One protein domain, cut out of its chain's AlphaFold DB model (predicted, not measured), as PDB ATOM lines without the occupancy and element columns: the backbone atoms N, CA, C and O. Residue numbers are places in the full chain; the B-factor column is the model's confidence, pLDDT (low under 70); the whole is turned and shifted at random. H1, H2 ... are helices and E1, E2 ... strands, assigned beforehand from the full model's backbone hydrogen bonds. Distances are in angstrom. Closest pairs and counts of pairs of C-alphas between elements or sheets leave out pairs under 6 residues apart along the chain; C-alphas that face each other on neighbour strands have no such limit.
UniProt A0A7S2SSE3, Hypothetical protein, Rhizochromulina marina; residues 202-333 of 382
ATOM      1  N   ARG A 202      90.873  21.952  11.146       97.69
ATOM      2  CA  ARG A 202      90.721  22.458   9.784       97.69
ATOM      3  C   ARG A 202      90.542  21.290   8.799       97.69
ATOM      4  O   ARG A 202      91.455  20.465   8.658       97.69
ATOM      5  N   PRO A 203      89.404  21.220   8.087       97.88
ATOM      6  CA  PRO A 203      89.150  20.157   7.123       97.88
ATOM      7  C   PRO A 203      90.000  20.327   5.854       97.88
ATOM      8  O   PRO A 203      90.320  21.448   5.456       97.88
ATOM      9  N   ALA A 204      90.339  19.214   5.199       97.44
ATOM     10  CA  ALA A 204      91.117  19.208   3.954       97.44
ATOM     11  C   ALA A 204      90.466  18.351   2.843       97.44
ATOM     12  O   ALA A 204      89.788  17.360   3.155       97.44
ATOM     13  N   PRO A 205      90.674  18.680   1.551       97.25
ATOM     14  CA  PRO A 205      90.263  17.839   0.426       97.25
ATOM     15  C   PRO A 205      90.772  16.405   0.510       97.25
ATOM     16  O   PRO A 205      91.912  16.147   0.881       97.25
ATOM     17  N   GLY A 206      89.899  15.454   0.170       95.00
ATOM     18  CA  GLY A 206      90.225  14.025   0.195       95.00
ATOM     19  C   GLY A 206      90.252  13.404   1.595       95.00
ATOM     20  O   GLY A 206      90.380  12.187   1.701       95.00
ATOM     21  N   LYS A 207      90.088  14.214   2.649       96.94
ATOM     22  CA  LYS A 207      89.968  13.772   4.042       96.94
ATOM     23  C   LYS A 207      88.577  14.113   4.561       96.94
ATOM     24  O   LYS A 207      87.632  13.359   4.350       96.94
ATOM     25  N   GLU A 208      88.423  15.284   5.168       98.19
ATOM     26  CA  GLU A 208      87.133  15.767   5.654       98.19
ATOM     27  C   GLU A 208      86.275  16.350   4.522       98.19
ATOM     28  O   GLU A 208      85.065  16.150   4.534       98.19
ATOM     29  N   LEU A 209      86.870  17.021   3.523       97.88
ATOM     30  CA  LEU A 209      86.134  17.581   2.381       97.88
ATOM     31  C   LEU A 209      85.987  16.526   1.275       97.88
ATOM     32  O   LEU A 209      86.910  16.254   0.496       97.88
ATOM     33  N   THR A 210      84.804  15.919   1.232       94.94
ATOM     34  CA  THR A 210      84.436  14.825   0.325       94.94
ATOM     35  C   THR A 210      83.105  15.103  -0.367       94.94
ATOM     36  O   THR A 210      82.330  15.970   0.038       94.94
ATOM     37  N   ASP A 211      82.782  14.300  -1.378       91.81
ATOM     38  CA  ASP A 211      81.498  14.352  -2.085       91.81
ATOM     39  C   ASP A 211      80.298  13.871  -1.238       91.81
ATOM     40  O   ASP A 211      79.158  13.888  -1.707       91.81
ATOM     41  N   GLN A 212      80.523  13.476   0.019       92.56
ATOM     42  CA  GLN A 212      79.484  13.008   0.938       92.56
ATOM     43  C   GLN A 212      79.098  14.030   2.008       92.56
ATOM     44  O   GLN A 212      78.054  13.869   2.644       92.56
ATOM     45  N   VAL A 213      79.892  15.086   2.202       95.94
ATOM     46  CA  VAL A 213      79.672  16.084   3.260       95.94
ATOM     47  C   VAL A 213      79.308  17.441   2.685       95.94
ATOM     48  O   VAL A 213      79.706  17.799   1.580       95.94
ATOM     49  N   THR A 214      78.537  18.213   3.437       96.56
ATOM     50  CA  THR A 214      78.342  19.649   3.185       96.56
ATOM     51  C   THR A 214      79.365  20.476   3.975       96.56
ATOM     52  O   THR A 214      79.831  19.997   5.010       96.56
ATOM     53  N   PRO A 215      79.678  21.727   3.576       96.56
ATOM     54  CA  PRO A 215      80.531  22.617   4.371       96.56
ATOM     55  C   PRO A 215      80.046  22.796   5.820       96.56
ATOM     56  O   PRO A 215      80.854  22.925   6.734       96.56
ATOM     57  N   LEU A 216      78.730  22.741   6.055       95.62
ATOM     58  CA  LEU A 216      78.140  22.897   7.391       95.62
ATOM     59  C   LEU A 216      78.433  21.698   8.305       95.62
ATOM     60  O   LEU A 216      78.696  21.864   9.490       95.62
ATOM     61  N   GLU A 217      78.439  20.482   7.756       96.19
ATOM     62  CA  GLU A 217      78.741  19.259   8.519       96.19
ATOM     63  C   GLU A 217      80.220  19.176   8.932       96.19
ATOM     64  O   GLU A 217      80.555  18.518   9.914       96.19
ATOM     65  N   VAL A 218      81.111  19.870   8.219       97.06
ATOM     66  CA  VAL A 218      82.541  19.985   8.563       97.06
ATOM     67  C   VAL A 218      82.888  21.306   9.255       97.06
ATOM     68  O   VAL A 218      84.058  21.637   9.410       97.06
ATOM     69  N   GLY A 219      81.871  22.053   9.687       95.44
ATOM     70  CA  GLY A 219      82.015  23.237  10.526       95.44
ATOM     71  C   GLY A 219      82.542  24.496   9.839       95.44
ATOM     72  O   GLY A 219      83.103  25.374  10.490       95.44
ATOM     73  N   LEU A 220      82.338  24.619   8.526       96.31
ATOM     74  CA  LEU A 220      82.741  25.781   7.725       96.31
ATOM     75  C   LEU A 220      81.634  26.840   7.608       96.31
ATOM     76  O   LEU A 220      81.453  27.440   6.547       96.31
ATOM     77  N   PHE A 221      80.878  27.084   8.683       93.06
ATOM     78  CA  PHE A 221      79.757  28.037   8.680       93.06
ATOM     79  C   PHE A 221      80.184  29.450   8.248       93.06
ATOM     80  O   PHE A 221      79.521  30.050   7.404       93.06
ATOM     81  N   HIS A 222      81.340  29.926   8.723       91.88
ATOM     82  CA  HIS A 222      81.917  31.243   8.401       91.88
ATOM     83  C   HIS A 222      82.242  31.459   6.921       91.88
ATOM     84  O   HIS A 222      82.464  32.586   6.491       91.88
ATOM     85  N   THR A 223      82.236  30.389   6.129       94.38
ATOM     86  CA  THR A 223      82.520  30.440   4.693       94.38
ATOM     87  C   THR A 223      81.252  30.547   3.847       94.38
ATOM     88  O   THR A 223      81.328  30.706   2.627       94.38
ATOM     89  N   VAL A 224      80.071  30.421   4.464       93.19
ATOM     90  CA  VAL A 224      78.783  30.339   3.772       93.19
ATOM     91  C   VAL A 224      77.923  31.544   4.127       93.19
ATOM     92  O   VAL A 224      77.541  31.737   5.279       93.19
ATOM     93  N   HIS A 225      77.568  32.327   3.111       91.62
ATOM     94  CA  HIS A 225      76.599  33.407   3.234       91.62
ATOM     95  C   HIS A 225      75.221  32.893   2.795       91.62
ATOM     96  O   HIS A 225      75.008  32.513   1.642       91.62
ATOM     97  N   PHE A 226      74.257  32.850   3.714       84.94
ATOM     98  CA  PHE A 226      72.942  32.243   3.442       84.94
ATOM     99  C   PHE A 226      71.964  33.176   2.736       84.94
ATOM    100  O   PHE A 226      71.055  32.705   2.054       84.94
ATOM    101  N   ASN A 227      72.184  34.483   2.860       83.69
ATOM    102  CA  ASN A 227      71.281  35.515   2.353       83.69
ATOM    103  C   ASN A 227      71.806  36.196   1.084       83.69
ATOM    104  O   ASN A 227      71.254  37.211   0.669       83.69
ATOM    105  N   LYS A 228      72.885  35.674   0.483       86.38
ATOM    106  CA  LYS A 228      73.388  36.220  -0.781       86.38
ATOM    107  C   LYS A 228      72.566  35.660  -1.938       86.38
ATOM    108  O   LYS A 228      71.775  34.731  -1.752       86.38
ATOM    109  N   GLY A 229      72.763  36.225  -3.126       82.50
ATOM    110  CA  GLY A 229      72.147  35.731  -4.354       82.50
ATOM    111  C   GLY A 229      72.500  34.271  -4.667       82.50
ATOM    112  O   GLY A 229      73.176  33.581  -3.903       82.50
ATOM    113  N   CYS A 230      72.024  33.789  -5.813       88.44
ATOM    114  CA  CYS A 230      72.210  32.399  -6.211       88.44
ATOM    115  C   CYS A 230      73.687  32.019  -6.358       88.44
ATOM    116  O   CYS A 230      74.443  32.695  -7.050       88.44
ATOM    117  N   TYR A 231      74.067  30.896  -5.751       91.25
ATOM    118  CA  TYR A 231      75.363  30.256  -5.949       91.25
ATOM    119  C   TYR A 231      75.215  28.738  -6.060       91.25
ATOM    120  O   TYR A 231      74.202  28.157  -5.650       91.25
ATOM    121  N   LEU A 232      76.233  28.085  -6.617       90.75
ATOM    122  CA  LEU A 232      76.231  26.640  -6.819       90.75
ATOM    123  C   LEU A 232      76.034  25.894  -5.487       90.75
ATOM    124  O   LEU A 232      76.806  26.082  -4.552       90.75
ATOM    125  N   GLY A 233      74.983  25.073  -5.389       89.81
ATOM    126  CA  GLY A 233      74.669  24.292  -4.186       89.81
ATOM    127  C   GLY A 233      73.838  25.010  -3.109       89.81
ATOM    128  O   GLY A 233      73.467  24.366  -2.122       89.81
ATOM    129  N   GLN A 234      73.482  26.290  -3.295       90.88
ATOM    130  CA  GLN A 234      72.753  27.087  -2.294       90.88
ATOM    131  C   GLN A 234      71.443  26.440  -1.842       90.88
ATOM    132  O   GLN A 234      71.217  26.322  -0.644       90.88
ATOM    133  N   GLU A 235      70.587  25.995  -2.770       90.50
ATOM    134  CA  GLU A 235      69.275  25.424  -2.420       90.50
ATOM    135  C   GLU A 235      69.421  24.264  -1.426       90.50
ATOM    136  O   GLU A 235      68.690  24.176  -0.434       90.50
ATOM    137  N   THR A 236      70.420  23.403  -1.650       90.31
ATOM    138  CA  THR A 236      70.677  22.265  -0.768       90.31
ATOM    139  C   THR A 236      71.189  22.730   0.591       90.31
ATOM    140  O   THR A 236      70.690  22.263   1.614       90.31
ATOM    141  N   LEU A 237      72.135  23.674   0.630       91.81
ATOM    142  CA  LEU A 237      72.691  24.185   1.886       91.81
ATOM    143  C   LEU A 237      71.660  24.949   2.717       91.81
ATOM    144  O   LEU A 237      71.530  24.685   3.911       91.81
ATOM    145  N   SER A 238      70.872  25.823   2.095       90.12
ATOM    146  CA  SER A 238      69.782  26.543   2.755       90.12
ATOM    147  C   SER A 238      68.731  25.578   3.300       90.12
ATOM    148  O   SER A 238      68.261  25.751   4.422       90.12
ATOM    149  N   LYS A 239      68.387  24.515   2.559       90.12
ATOM    150  CA  LYS A 239      67.468  23.476   3.045       90.12
ATOM    151  C   LYS A 239      68.041  22.724   4.246       90.12
ATOM    152  O   LYS A 239      67.330  22.541   5.234       90.12
ATOM    153  N   VAL A 240      69.306  22.306   4.173       89.88
ATOM    154  CA  VAL A 240      70.003  21.613   5.268       89.88
ATOM    155  C   VAL A 240      70.052  22.485   6.521       89.88
ATOM    156  O   VAL A 240      69.763  21.985   7.608       89.88
ATOM    157  N   LEU A 241      70.341  23.781   6.377       88.12
ATOM    158  CA  LEU A 241      70.365  24.720   7.493       88.12
ATOM    159  C   LEU A 241      68.968  24.941   8.089       88.12
ATOM    160  O   LEU A 241      68.769  24.707   9.278       88.12
ATOM    161  N   ASN A 242      67.989  25.336   7.267       88.12
ATOM    162  CA  ASN A 242      66.643  25.707   7.723       88.12
ATOM    163  C   ASN A 242      65.907  24.548   8.401       88.12
ATOM    164  O   ASN A 242      65.117  24.754   9.318       88.12
ATOM    165  N   GLN A 243      66.159  23.318   7.953       90.12
ATOM    166  CA  GLN A 243      65.578  22.109   8.543       90.12
ATOM    167  C   GLN A 243      66.434  21.543   9.679       90.12
ATOM    168  O   GLN A 243      66.084  20.513  10.254       90.12
ATOM    169  N   ASN A 244      67.576  22.173   9.978       87.00
ATOM    170  CA  ASN A 244      68.586  21.669  10.896       87.00
ATOM    171  C   ASN A 244      68.946  20.192  10.600       87.00
ATOM    172  O   ASN A 244      69.141  19.376  11.506       87.00
ATOM    173  N   ALA A 245      68.995  19.846   9.310       90.69
ATOM    174  CA  ALA A 245      69.051  18.483   8.782       90.69
ATOM    175  C   ALA A 245      70.484  17.975   8.538       90.69
ATOM    176  O   ALA A 245      70.688  16.994   7.821       90.69
ATOM    177  N   MET A 246      71.478  18.640   9.133       92.69
ATOM    178  CA  MET A 246      72.861  18.159   9.185       92.69
ATOM    179  C   MET A 246      72.895  16.790   9.861       92.69
ATOM    180  O   MET A 246      72.287  16.593  10.917       92.69
ATOM    181  N   ARG A 247      73.584  15.828   9.244       94.31
ATOM    182  CA  ARG A 247      73.565  14.430   9.705       94.31
ATOM    183  C   ARG A 247      74.683  14.138  10.690       94.31
ATOM    184  O   ARG A 247      74.557  13.233  11.515       94.31
ATOM    185  N   GLN A 248      75.769  14.891  10.591       96.06
ATOM    186  CA  GLN A 248      77.012  14.670  11.309       96.06
ATOM    187  C   GLN A 248      77.768  15.981  11.504       96.06
ATOM    188  O   GLN A 248      77.500  16.958  10.808       96.06
ATOM    189  N   PHE A 249      78.709  15.967  12.440       97.25
ATOM    190  CA  PHE A 249      79.631  17.060  12.697       97.25
ATOM    191  C   PHE A 249      81.059  16.536  12.804       97.25
ATOM    192  O   PHE A 249      81.279  15.422  13.288       97.25
ATOM    193  N   LEU A 250      82.016  17.344  12.356       98.00
ATOM    194  CA  LEU A 250      83.443  17.117  12.569       98.00
ATOM    195  C   LEU A 250      83.798  17.392  14.031       98.00
ATOM    196  O   LEU A 250      83.294  18.357  14.592       98.00
ATOM    197  N   TRP A 251      84.648  16.572  14.643       98.06
ATOM    198  CA  TRP A 251      85.173  16.726  16.005       98.06
ATOM    199  C   TRP A 251      86.640  16.306  16.066       98.06
ATOM    200  O   TRP A 251      87.120  15.600  15.180       98.06
ATOM    201  N   GLY A 252      87.331  16.707  17.134       98.12
ATOM    202  CA  GLY A 252      88.609  16.116  17.512       98.12
ATOM    203  C   GLY A 252      88.382  14.909  18.416       98.12
ATOM    204  O   GLY A 252      87.394  14.860  19.153       98.12
ATOM    205  N   ALA A 253      89.274  13.927  18.366       97.81
ATOM    206  CA  ALA A 253      89.299  12.860  19.359       97.81
ATOM    207  C   ALA A 253      90.728  12.394  19.640       97.81
ATOM    208  O   ALA A 253      91.564  12.343  18.734       97.81
ATOM    209  N   ILE A 254      90.986  12.020  20.892       97.25
ATOM    210  CA  ILE A 254      92.254  11.428  21.325       97.25
ATOM    211  C   ILE A 254      92.005   9.963  21.652       97.25
ATOM    212  O   ILE A 254      91.225   9.665  22.554       97.25
ATOM    213  N   PHE A 255      92.670   9.066  20.930       96.44
ATOM    214  CA  PHE A 255      92.629   7.626  21.173       96.44
ATOM    215  C   PHE A 255      93.820   7.178  22.016       96.44
ATOM    216  O   PHE A 255      94.910   7.749  21.927       96.44
ATOM    217  N   GLU A 256      93.605   6.144  22.826       94.88
ATOM    218  CA  GLU A 256      94.628   5.557  23.703       94.88
ATOM    219  C   GLU A 256      95.706   4.764  22.949       94.88
ATOM    220  O   GLU A 256      96.779   4.507  23.489       94.88
ATOM    221  N   ASP A 257      95.436   4.400  21.694       93.56
ATOM    222  CA  ASP A 257      96.367   3.698  20.816       93.56
ATOM    223  C   ASP A 257      96.196   4.162  19.356       93.56
ATOM    224  O   ASP A 257      95.399   5.055  19.049       93.56
ATOM    225  N   GLN A 258      96.980   3.578  18.455       92.44
ATOM    226  CA  GLN A 258      96.992   3.884  17.034       92.44
ATOM    227  C   GLN A 258      95.673   3.516  16.358       92.44
ATOM    228  O   GLN A 258      95.218   2.374  16.409       92.44
ATOM    229  N   VAL A 259      95.104   4.488  15.651       95.19
ATOM    230  CA  VAL A 259      93.926   4.311  14.797       95.19
ATOM    231  C   VAL A 259      94.218   4.856  13.406       95.19
ATOM    232  O   VAL A 259      95.133   5.660  13.219       95.19
ATOM    233  N   GLU A 260      93.446   4.418  12.421       95.19
ATOM    234  CA  GLU A 260      93.634   4.807  11.026       95.19
ATOM    235  C   GLU A 260      92.427   5.580  10.490       95.19
ATOM    236  O   GLU A 260      91.278   5.359  10.880       95.19
ATOM    237  N   ALA A 261      92.679   6.480   9.537       96.81
ATOM    238  CA  ALA A 261      91.600   7.096   8.776       96.81
ATOM    239  C   ALA A 261      90.753   6.008   8.088       96.81
ATOM    240  O   ALA A 261      91.273   5.092   7.454       96.81
ATOM    241  N   GLY A 262      89.432   6.117   8.214       96.25
ATOM    242  CA  GLY A 262      88.463   5.133   7.737       96.25
ATOM    243  C   GLY A 262      87.934   4.187   8.817       96.25
ATOM    244  O   GLY A 262      86.861   3.606   8.604       96.25
ATOM    245  N   ASP A 263      88.603   4.082   9.972       97.00
ATOM    246  CA  ASP A 263      88.138   3.263  11.094       97.00
ATOM    247  C   ASP A 263      86.738   3.707  11.547       97.00
ATOM    248  O   ASP A 263      86.456   4.893  11.752       97.00
ATOM    249  N   LYS A 264      85.826   2.735  11.668       97.44
ATOM    250  CA  LYS A 264      84.442   2.969  12.094       97.44
ATOM    251  C   LYS A 264      84.362   3.058  13.606       97.44
ATOM    252  O   LYS A 264      84.975   2.263  14.318       97.44
ATOM    253  N   LEU A 265      83.567   4.011  14.073       97.19
ATOM    254  CA  LEU A 265      83.418   4.329  15.483       97.19
ATOM    255  C   LEU A 265      82.036   3.933  15.980       97.19
ATOM    256  O   LEU A 265      81.022   4.196  15.324       97.19
ATOM    257  N   VAL A 266      82.004   3.360  17.177       96.50
ATOM    258  CA  VAL A 266      80.798   3.109  17.967       96.50
ATOM    259  C   VAL A 266      80.882   3.860  19.293       96.50
ATOM    260  O   VAL A 266      81.977   4.145  19.773       96.50
ATOM    261  N   VAL A 267      79.742   4.192  19.892       95.81
ATOM    262  CA  VAL A 267      79.692   4.763  21.245       95.81
ATOM    263  C   VAL A 267      80.132   3.697  22.250       95.81
ATOM    264  O   VAL A 267      79.652   2.557  22.207       95.81
ATOM    265  N   SER A 268      81.048   4.060  23.151       90.12
ATOM    266  CA  SER A 268      81.494   3.160  24.216       90.12
ATOM    267  C   SER A 268      80.320   2.803  25.139       90.12
ATOM    268  O   SER A 268      79.453   3.626  25.428       90.12
ATOM    269  N   GLY A 269      80.233   1.541  25.552       88.12
ATOM    270  CA  GLY A 269      79.142   1.024  26.387       88.12
ATOM    271  C   GLY A 269      77.867   0.610  25.638       88.12
ATOM    272  O   GLY A 269      77.323  -0.447  25.951       88.12
ATOM    273  N   THR A 270      77.396   1.367  24.636       91.19
ATOM    274  CA  THR A 270      76.170   1.003  23.883       91.19
ATOM    275  C   THR A 270      76.447   0.205  22.611       91.19
ATOM    276  O   THR A 270      75.599  -0.572  22.178       91.19
ATOM    277  N   GLY A 271      77.618   0.396  21.994       91.44
ATOM    278  CA  GLY A 271      77.963  -0.216  20.709       91.44
ATOM    279  C   GLY A 271      77.220   0.385  19.510       91.44
ATOM    280  O   GLY A 271      77.323  -0.140  18.401       91.44
ATOM    281  N   GLU A 272      76.478   1.481  19.688       94.88
ATOM    282  CA  GLU A 272      75.783   2.129  18.578       94.88
ATOM    283  C   GLU A 272      76.776   2.826  17.639       94.88
ATOM    284  O   GLU A 272      77.669   3.545  18.082       94.88
ATOM    285  N   ARG A 273      76.603   2.664  16.320       95.56
ATOM    286  CA  ARG A 273      77.448   3.316  15.303       95.56
ATOM    287  C   ARG A 273      77.420   4.837  15.441       95.56
ATOM    288  O   ARG A 273      76.394   5.457  15.152       95.56
ATOM    289  N   ALA A 274      78.566   5.417  15.778       95.75
ATOM    290  CA  ALA A 274      78.755   6.838  16.034       95.75
ATOM    291  C   ALA A 274      79.283   7.591  14.808       95.75
ATOM    292  O   ALA A 274      78.812   8.691  14.532       95.75
ATOM    293  N   GLY A 275      80.225   7.013  14.054       96.62
ATOM    294  CA  GLY A 275      80.905   7.762  13.000       96.62
ATOM    295  C   GLY A 275      82.146   7.092  12.421       96.62
ATOM    296  O   GLY A 275      82.219   5.865  12.338       96.62
ATOM    297  N   VAL A 276      83.105   7.908  11.985       97.62
ATOM    298  CA  VAL A 276      84.340   7.461  11.324       97.62
ATOM    299  C   VAL A 276      85.512   8.393  11.638       97.62
ATOM    300  O   VAL A 276      85.321   9.603  11.758       97.62
ATOM    301  N   VAL A 277      86.721   7.837  11.730       98.25
ATOM    302  CA  VAL A 277      87.978   8.603  11.760       98.25
ATOM    303  C   VAL A 277      88.285   9.135  10.361       98.25
ATOM    304  O   VAL A 277      88.299   8.367   9.402       98.25
ATOM    305  N   THR A 278      88.529  10.435  10.212       98.25
ATOM    306  CA  THR A 278      88.832  11.066   8.911       98.25
ATOM    307  C   THR A 278      90.305  11.433   8.763       98.25
ATOM    308  O   THR A 278      90.854  11.326   7.670       98.25
ATOM    309  N   SER A 279      90.960  11.795   9.868       98.25
ATOM    310  CA  SER A 279      92.398  12.062   9.938       98.25
ATOM    311  C   SER A 279      92.974  11.469  11.215       98.25
ATOM    312  O   SER A 279      92.327  11.529  12.258       98.25
ATOM    313  N   ALA A 280      94.194  10.938  11.144       96.94
ATOM    314  CA  ALA A 280      94.871  10.307  12.271       96.94
ATOM    315  C   ALA A 280      96.340  10.742  12.338       96.94
ATOM    316  O   ALA A 280      97.057  10.684  11.338       96.94
ATOM    317  N   LEU A 281      96.767  11.178  13.521       95.50
ATOM    318  CA  LEU A 281      98.125  11.590  13.834       95.50
ATOM    319  C   LEU A 281      98.661  10.753  14.992       95.50
ATOM    320  O   LEU A 281      98.276  10.994  16.142       95.50
ATOM    321  N   PRO A 282      99.547   9.780  14.719       92.25
ATOM    322  CA  PRO A 282     100.224   9.052  15.781       92.25
ATOM    323  C   PRO A 282     100.983  10.033  16.676       92.25
ATOM    324  O   PRO A 282     101.663  10.934  16.176       92.25
ATOM    325  N   PHE A 283     100.911   9.836  17.992       89.06
ATOM    326  CA  PHE A 283     101.864  10.478  18.894       89.06
ATOM    327  C   PHE A 283     103.290  10.025  18.575       89.06
ATOM    328  O   PHE A 283     103.512   8.896  18.126       89.06
ATOM    329  N   ASP A 284     104.261  10.914  18.796       81.25
ATOM    330  CA  ASP A 284     105.660  10.607  18.514       81.25
ATOM    331  C   ASP A 284     106.154   9.412  19.338       81.25
ATOM    332  O   ASP A 284     105.776   9.196  20.499       81.25
ATOM    333  N   ALA A 285     107.033   8.629  18.714       68.56
ATOM    334  CA  ALA A 285     107.626   7.456  19.333       68.56
ATOM    335  C   ALA A 285     108.363   7.851  20.625       68.56
ATOM    336  O   ALA A 285     109.280   8.669  20.601       68.56
ATOM    337  N   GLY A 286     107.971   7.249  21.751       67.81
ATOM    338  CA  GLY A 286     108.615   7.453  23.054       67.81
ATOM    339  C   GLY A 286     107.830   8.290  24.068       67.81
ATOM    340  O   GLY A 286     108.256   8.350  25.216       67.81
ATOM    341  N   VAL A 287     106.685   8.886  23.703       76.00
ATOM    342  CA  VAL A 287     105.801   9.558  24.679       76.00
ATOM    343  C   VAL A 287     104.900   8.532  25.377       76.00
ATOM    344  O   VAL A 287     105.111   8.180  26.534       76.00
ATOM    345  N   LYS A 288     103.888   8.037  24.660       80.38
ATOM    346  CA  LYS A 288     102.984   6.928  25.005       80.38
ATOM    347  C   LYS A 288     102.193   6.557  23.743       80.38
ATOM    348  O   LYS A 288     102.057   7.423  22.874       80.38
ATOM    349  N   PRO A 289     101.669   5.325  23.620       82.81
ATOM    350  CA  PRO A 289     100.725   4.998  22.559       82.81
ATOM    351  C   PRO A 289      99.551   5.978  22.566       82.81
ATOM    352  O   PRO A 289      99.154   6.489  23.617       82.81
ATOM    353  N   GLY A 290      99.057   6.291  21.375       91.25
ATOM    354  CA  GLY A 290      97.921   7.174  21.206       91.25
ATOM    355  C   GLY A 290      97.927   7.889  19.869       91.25
ATOM    356  O   GLY A 290      98.923   7.911  19.134       91.25
ATOM    357  N   CYS A 291      96.772   8.456  19.563       94.38
ATOM    358  CA  CYS A 291      96.514   9.073  18.280       94.38
ATOM    359  C   CYS A 291      95.617  10.295  18.461       94.38
ATOM    360  O   CYS A 291      94.517  10.191  19.010       94.38
ATOM    361  N   GLN A 292      96.074  11.451  17.982       96.38
ATOM    362  CA  GLN A 292      95.222  12.622  17.809       96.38
ATOM    363  C   GLN A 292      94.494  12.498  16.476       96.38
ATOM    364  O   GLN A 292      95.110  12.236  15.447       96.38
ATOM    365  N   THR A 293      93.187  12.723  16.466       98.19
ATOM    366  CA  THR A 293      92.374  12.487  15.271       98.19
ATOM    367  C   THR A 293      91.382  13.602  15.004       98.19
ATOM    368  O   THR A 293      91.025  14.367  15.903       98.19
ATOM    369  N   LEU A 294      90.906  13.634  13.759       98.56
ATOM    370  CA  LEU A 294      89.603  14.189  13.424       98.56
ATOM    371  C   LEU A 294      88.624  13.060  13.127       98.56
ATOM    372  O   LEU A 294      88.981  12.055  12.506       98.56
ATOM    373  N   VAL A 295      87.388  13.243  13.578       98.31
ATOM    374  CA  VAL A 295      86.307  12.267  13.453       98.31
ATOM    375  C   VAL A 295      85.027  12.950  12.978       98.31
ATOM    376  O   VAL A 295      84.668  14.027  13.450       98.31
ATOM    377  N   LEU A 296      84.303  12.314  12.059       97.81
ATOM    378  CA  LEU A 296      82.941  12.708  11.696       97.81
ATOM    379  C   LEU A 296      81.961  11.854  12.492       97.81
ATOM    380  O   LEU A 296      81.921  10.635  12.319       97.81
ATOM    381  N   LEU A 297      81.168  12.490  13.353       97.69
ATOM    382  CA  LEU A 297      80.213  11.820  14.237       97.69
ATOM    383  C   LEU A 297      78.788  12.242  13.916       97.69
ATOM    384  O   LEU A 297      78.523  13.415  13.660       97.69
ATOM    385  N   LYS A 298      77.845  11.299  13.993       96.81
ATOM    386  CA  LYS A 298      76.413  11.576  13.855       96.81
ATOM    387  C   LYS A 298      75.981  12.685  14.810       96.81
ATOM    388  O   LYS A 298      76.312  12.666  15.997       96.81
ATOM    389  N   LYS A 299      75.147  13.595  14.310       93.69
ATOM    390  CA  LYS A 299      74.621  14.737  15.067       93.69
ATOM    391  C   LYS A 299      73.905  14.323  16.360       93.69
ATOM    392  O   LYS A 299      73.965  15.055  17.336       93.69
ATOM    393  N   SER A 300      73.236  13.170  16.373       91.12
ATOM    394  CA  SER A 300      72.509  12.668  17.547       91.12
ATOM    395  C   SER A 300      73.405  12.167  18.683       91.12
ATOM    396  O   SER A 300      72.883  11.892  19.756       91.12
ATOM    397  N   MET A 301      74.710  12.007  18.440       88.44
ATOM    398  CA  MET A 301      75.652  11.396  19.386       88.44
ATOM    399  C   MET A 301      76.821  12.311  19.748       88.44
ATOM    400  O   MET A 301      77.300  12.249  20.872       88.44
ATOM    401  N   GLY A 302      77.311  13.111  18.794       83.44
ATOM    402  CA  GLY A 302      78.529  13.906  18.962       83.44
ATOM    403  C   GLY A 302      78.456  14.919  20.109       83.44
ATOM    404  O   GLY A 302      77.404  15.492  20.380       83.44
ATOM    405  N   GLY A 303      79.599  15.159  20.749       89.75
ATOM    406  CA  GLY A 303      79.745  16.125  21.834       89.75
ATOM    407  C   GLY A 303      81.076  15.949  22.572       89.75
ATOM    408  O   GLY A 303      81.611  14.835  22.581       89.75
ATOM    409  N   PRO A 304      81.620  17.004  23.207       92.62
ATOM    410  CA  PRO A 304      82.813  16.882  24.036       92.62
ATOM    411  C   PRO A 304      82.584  15.902  25.187       92.62
ATOM    412  O   PRO A 304      81.515  15.877  25.797       92.62
ATOM    413  N   GLY A 305      83.596  15.097  25.488       94.00
ATOM    414  CA  GLY A 305      83.542  14.081  26.534       94.00
ATOM    415  C   GLY A 305      82.864  12.773  26.122       94.00
ATOM    416  O   GLY A 305      82.934  11.821  26.896       94.00
ATOM    417  N   LEU A 306      82.263  12.680  24.925       96.31
ATOM    418  CA  LEU A 306      81.776  11.405  24.394       96.31
ATOM    419  C   LEU A 306      82.943  10.419  24.268       96.31
ATOM    420  O   LEU A 306      83.962  10.726  23.647       96.31
ATOM    421  N   GLU A 307      82.765   9.220  24.810       97.31
ATOM    422  CA  GLU A 307      83.709   8.121  24.638       97.31
ATOM    423  C   GLU A 307      83.288   7.249  23.451       97.31
ATOM    424  O   GLU A 307      82.153   6.764  23.365       97.31
ATOM    425  N   VAL A 308      84.212   7.048  22.518       96.88
ATOM    426  CA  VAL A 308      84.018   6.240  21.312       96.88
ATOM    427  C   VAL A 308      85.036   5.114  21.257       96.88
ATOM    428  O   VAL A 308      86.102   5.184  21.860       96.88
ATOM    429  N   LYS A 309      84.713   4.064  20.509       96.31
ATOM    430  CA  LYS A 309      85.556   2.885  20.333       96.31
ATOM    431  C   LYS A 309      85.635   2.489  18.865       96.31
ATOM    432  O   LYS A 309      84.638   2.575  18.146       96.31
ATOM    433  N   VAL A 310      86.805   2.024  18.428       96.31
ATOM    434  CA  VAL A 310      86.976   1.460  17.082       96.31
ATOM    435  C   VAL A 310      86.273   0.101  16.989       96.31
ATOM    436  O   VAL A 310      86.541  -0.801  17.784       96.31
ATOM    437  N   GLU A 311      85.384  -0.054  16.003       91.88
ATOM    438  CA  GLU A 311      84.537  -1.247  15.821       91.88
ATOM    439  C   GLU A 311      85.371  -2.504  15.504       91.88
ATOM    440  O   GLU A 311      85.137  -3.564  16.081       91.88
ATOM    441  N   ALA A 312      86.366  -2.388  14.616       83.31
ATOM    442  CA  ALA A 312      87.083  -3.539  14.055       83.31
ATOM    443  C   ALA A 312      88.390  -3.924  14.782       83.31
ATOM    444  O   ALA A 312      88.813  -5.075  14.695       83.31
ATOM    445  N   ARG A 313      89.052  -2.992  15.489       69.00
ATOM    446  CA  ARG A 313      90.455  -3.140  15.948       69.00
ATOM    447  C   ARG A 313      90.612  -3.324  17.459       69.00
ATOM    448  O   ARG A 313      91.316  -2.574  18.118       69.00
ATOM    449  N   GLY A 314      89.952  -4.324  18.037       64.12
ATOM    450  CA  GLY A 314      90.248  -4.740  19.421       64.12
ATOM    451  C   GLY A 314      89.789  -3.766  20.511       64.12
ATOM    452  O   GLY A 314      90.041  -3.996  21.687       64.12
ATOM    453  N   GLY A 315      89.032  -2.733  20.147       80.75
ATOM    454  CA  GLY A 315      88.333  -1.911  21.111       80.75
ATOM    455  C   GLY A 315      89.079  -0.736  21.702       80.75
ATOM    456  O   GLY A 315      88.675  -0.303  22.775       80.75
ATOM    457  N   ILE A 316      90.078  -0.233  20.980       94.31
ATOM    458  CA  ILE A 316      90.751   1.037  21.250       94.31
ATOM    459  C   ILE A 316      89.694   2.116  21.488       94.31
ATOM    460  O   ILE A 316      88.833   2.352  20.628       94.31
ATOM    461  N   THR A 317      89.754   2.732  22.662       96.19
ATOM    462  CA  THR A 317      88.859   3.809  23.074       96.19
ATOM    463  C   THR A 317      89.484   5.174  22.816       96.19
ATOM    464  O   THR A 317      90.706   5.336  22.752       96.19
ATOM    465  N   GLY A 318      88.628   6.169  22.626       96.50
ATOM    466  CA  GLY A 318      89.035   7.551  22.479       96.50
ATOM    467  C   GLY A 318      87.997   8.512  23.023       96.50
ATOM    468  O   GLY A 318      86.800   8.217  23.056       96.50
ATOM    469  N   GLN A 319      88.473   9.675  23.448       97.50
ATOM    470  CA  GLN A 319      87.642  10.735  23.998       97.50
ATOM    471  C   GLN A 319      87.502  11.869  22.989       97.50
ATOM    472  O   GLN A 319      88.493  12.402  22.484       97.50
ATOM    473  N   VAL A 320      86.256  12.235  22.703       98.12
ATOM    474  CA  VAL A 320      85.904  13.321  21.787       98.12
ATOM    475  C   VAL A 320      86.071  14.669  22.487       98.12
ATOM    476  O   VAL A 320      85.703  14.826  23.651       98.12
ATOM    477  N   HIS A 321      86.587  15.664  21.771       97.12
ATOM    478  CA  HIS A 321      86.749  17.032  22.253       97.12
ATOM    479  C   HIS A 321      86.407  18.061  21.166       97.12
ATOM    480  O   HIS A 321      86.297  17.746  19.976       97.12
ATOM    481  N   ASP A 322      86.224  19.312  21.587       95.81
ATOM    482  CA  ASP A 322      86.019  20.433  20.670       95.81
ATOM    483  C   ASP A 322      87.294  20.814  19.914       95.81
ATOM    484  O   ASP A 322      88.411  20.505  20.328       95.81
ATOM    485  N   ILE A 323      87.102  21.497  18.788       96.06
ATOM    486  CA  ILE A 323      88.157  21.926  17.869       96.06
ATOM    487  C   ILE A 323      87.982  23.419  17.558       96.06
ATOM    488  O   ILE A 323      86.847  23.852  17.360       96.06
ATOM    489  N   PRO A 324      89.067  24.211  17.538       94.06
ATOM    490  CA  PRO A 324      88.988  25.668  17.438       94.06
ATOM    491  C   PRO A 324      88.680  26.206  16.029       94.06
ATOM    492  O   PRO A 324      88.152  27.307  15.922       94.06
ATOM    493  N   PHE A 325      88.992  25.470  14.955       94.62
ATOM    494  CA  PHE A 325      88.781  25.927  13.575       94.62
ATOM    495  C   PHE A 325      87.355  25.656  13.080       94.62
ATOM    496  O   PHE A 325      86.654  26.563  12.634       94.62
ATOM    497  N   ALA A 326      86.927  24.391  13.115       91.69
ATOM    498  CA  ALA A 326      85.602  23.998  12.648       91.69
ATOM    499  C   ALA A 326      84.549  24.285  13.722       91.69
ATOM    500  O   ALA A 326      84.557  23.703  14.809       91.69
ATOM    501  N   THR A 327      83.610  25.165  13.393       86.00
ATOM    502  CA  THR A 327      82.579  25.626  14.322       86.00
ATOM    503  C   THR A 327      81.275  24.867  14.110       86.00
ATOM    504  O   THR A 327      81.035  24.272  13.065       86.00
ATOM    505  N   ARG A 328      80.400  24.862  15.113       87.25
ATOM    506  CA  ARG A 328      79.030  24.317  15.000       87.25
ATOM    507  C   ARG A 328      77.978  25.395  15.252       87.25
ATOM    508  O   ARG A 328      76.797  25.098  15.419       87.25
ATOM    509  N   ASP A 329      78.435  26.642  15.301       81.12
ATOM    510  CA  ASP A 329      77.629  27.807  15.602       81.12
ATOM    511  C   ASP A 329      77.163  28.468  14.303       81.12
ATOM    512  O   ASP A 329      77.951  29.010  13.527       81.12
ATOM    513  N   VAL A 330      75.852  28.420  14.088       73.50
ATOM    514  CA  VAL A 330      75.186  29.023  12.932       73.50
ATOM    515  C   VAL A 330      75.300  30.551  12.946       73.50
ATOM    516  O   VAL A 330      75.256  31.164  11.883       73.50
ATOM    517  N   SER A 331      75.470  31.177  14.117       73.50
ATOM    518  CA  SER A 331      75.633  32.633  14.227       73.50
ATOM    519  C   SER A 331      76.926  33.134  13.583       73.50
ATOM    520  O   SER A 331      76.998  34.284  13.159       73.50
ATOM    521  N   LEU A 332      77.913  32.244  13.438       74.19
ATOM    522  CA  LEU A 332      79.176  32.506  12.758       74.19
ATOM    523  C   LEU A 332      79.076  32.348  11.240       74.19
ATOM    524  O   LEU A 332      80.109  32.339  10.581       74.19
ATOM    525  N   ALA A 333      77.873  32.197  10.673       70.19
ATOM    526  CA  ALA A 333      77.666  32.327   9.234       70.19
ATOM    527  C   ALA A 333      78.296  33.626   8.718       70.19
ATOM    528  O   ALA A 333      78.308  34.623   9.441       70.19
TER     529      ALA A 333
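Overview. This is residues 202 to 333 of the 382 residues of the protein "Hypothetical protein" of Rhizochromulina marina (UniProt A0A7S2SSE3). A small closed barrel of six antiparallel strands makes one end of the domain; loops with helix H1 make the other. There is little regular structure: named elements, mostly strand, hold 48 of 132 printed residues, ordered H1, then E1 to E6. It is compact, with radius of gyration of the C-alphas 15.6 A and spans of 53 by 31 by 24 A.

Arrangement. Round the ring, find E1 at residues 248 to 255, E4 at 291 to 298, E3 at 273 to 282, E2 at 264 to 267, E5 at 307 to 310 and E6 at 317 to 321. E2, E3 and E4 form a meander of successive antiparallel neighbours; E1 to E4 and E2 to E5 are Greek keys, the first strand neighbouring the fourth. Across E6 and E1, N 321 and O 252 are within hydrogen-bond range, 2.9 A. H1, residues 234 to 242, is not on the barrel; every O i to N i+4 pair in it is within range.

Along the chain. Find C-alpha 248, where E1 begins, at (77.012, 14.670, 11.309); E6 ends at C-alpha 321, (86.749, 17.032, 22.253). E3, 23.5 A long, bends by 69 degrees at residue 279.

Size, cuts and confidence. The printed part has no cut; pLDDT is under 70 at residues 285 to 286 and 313 to 314.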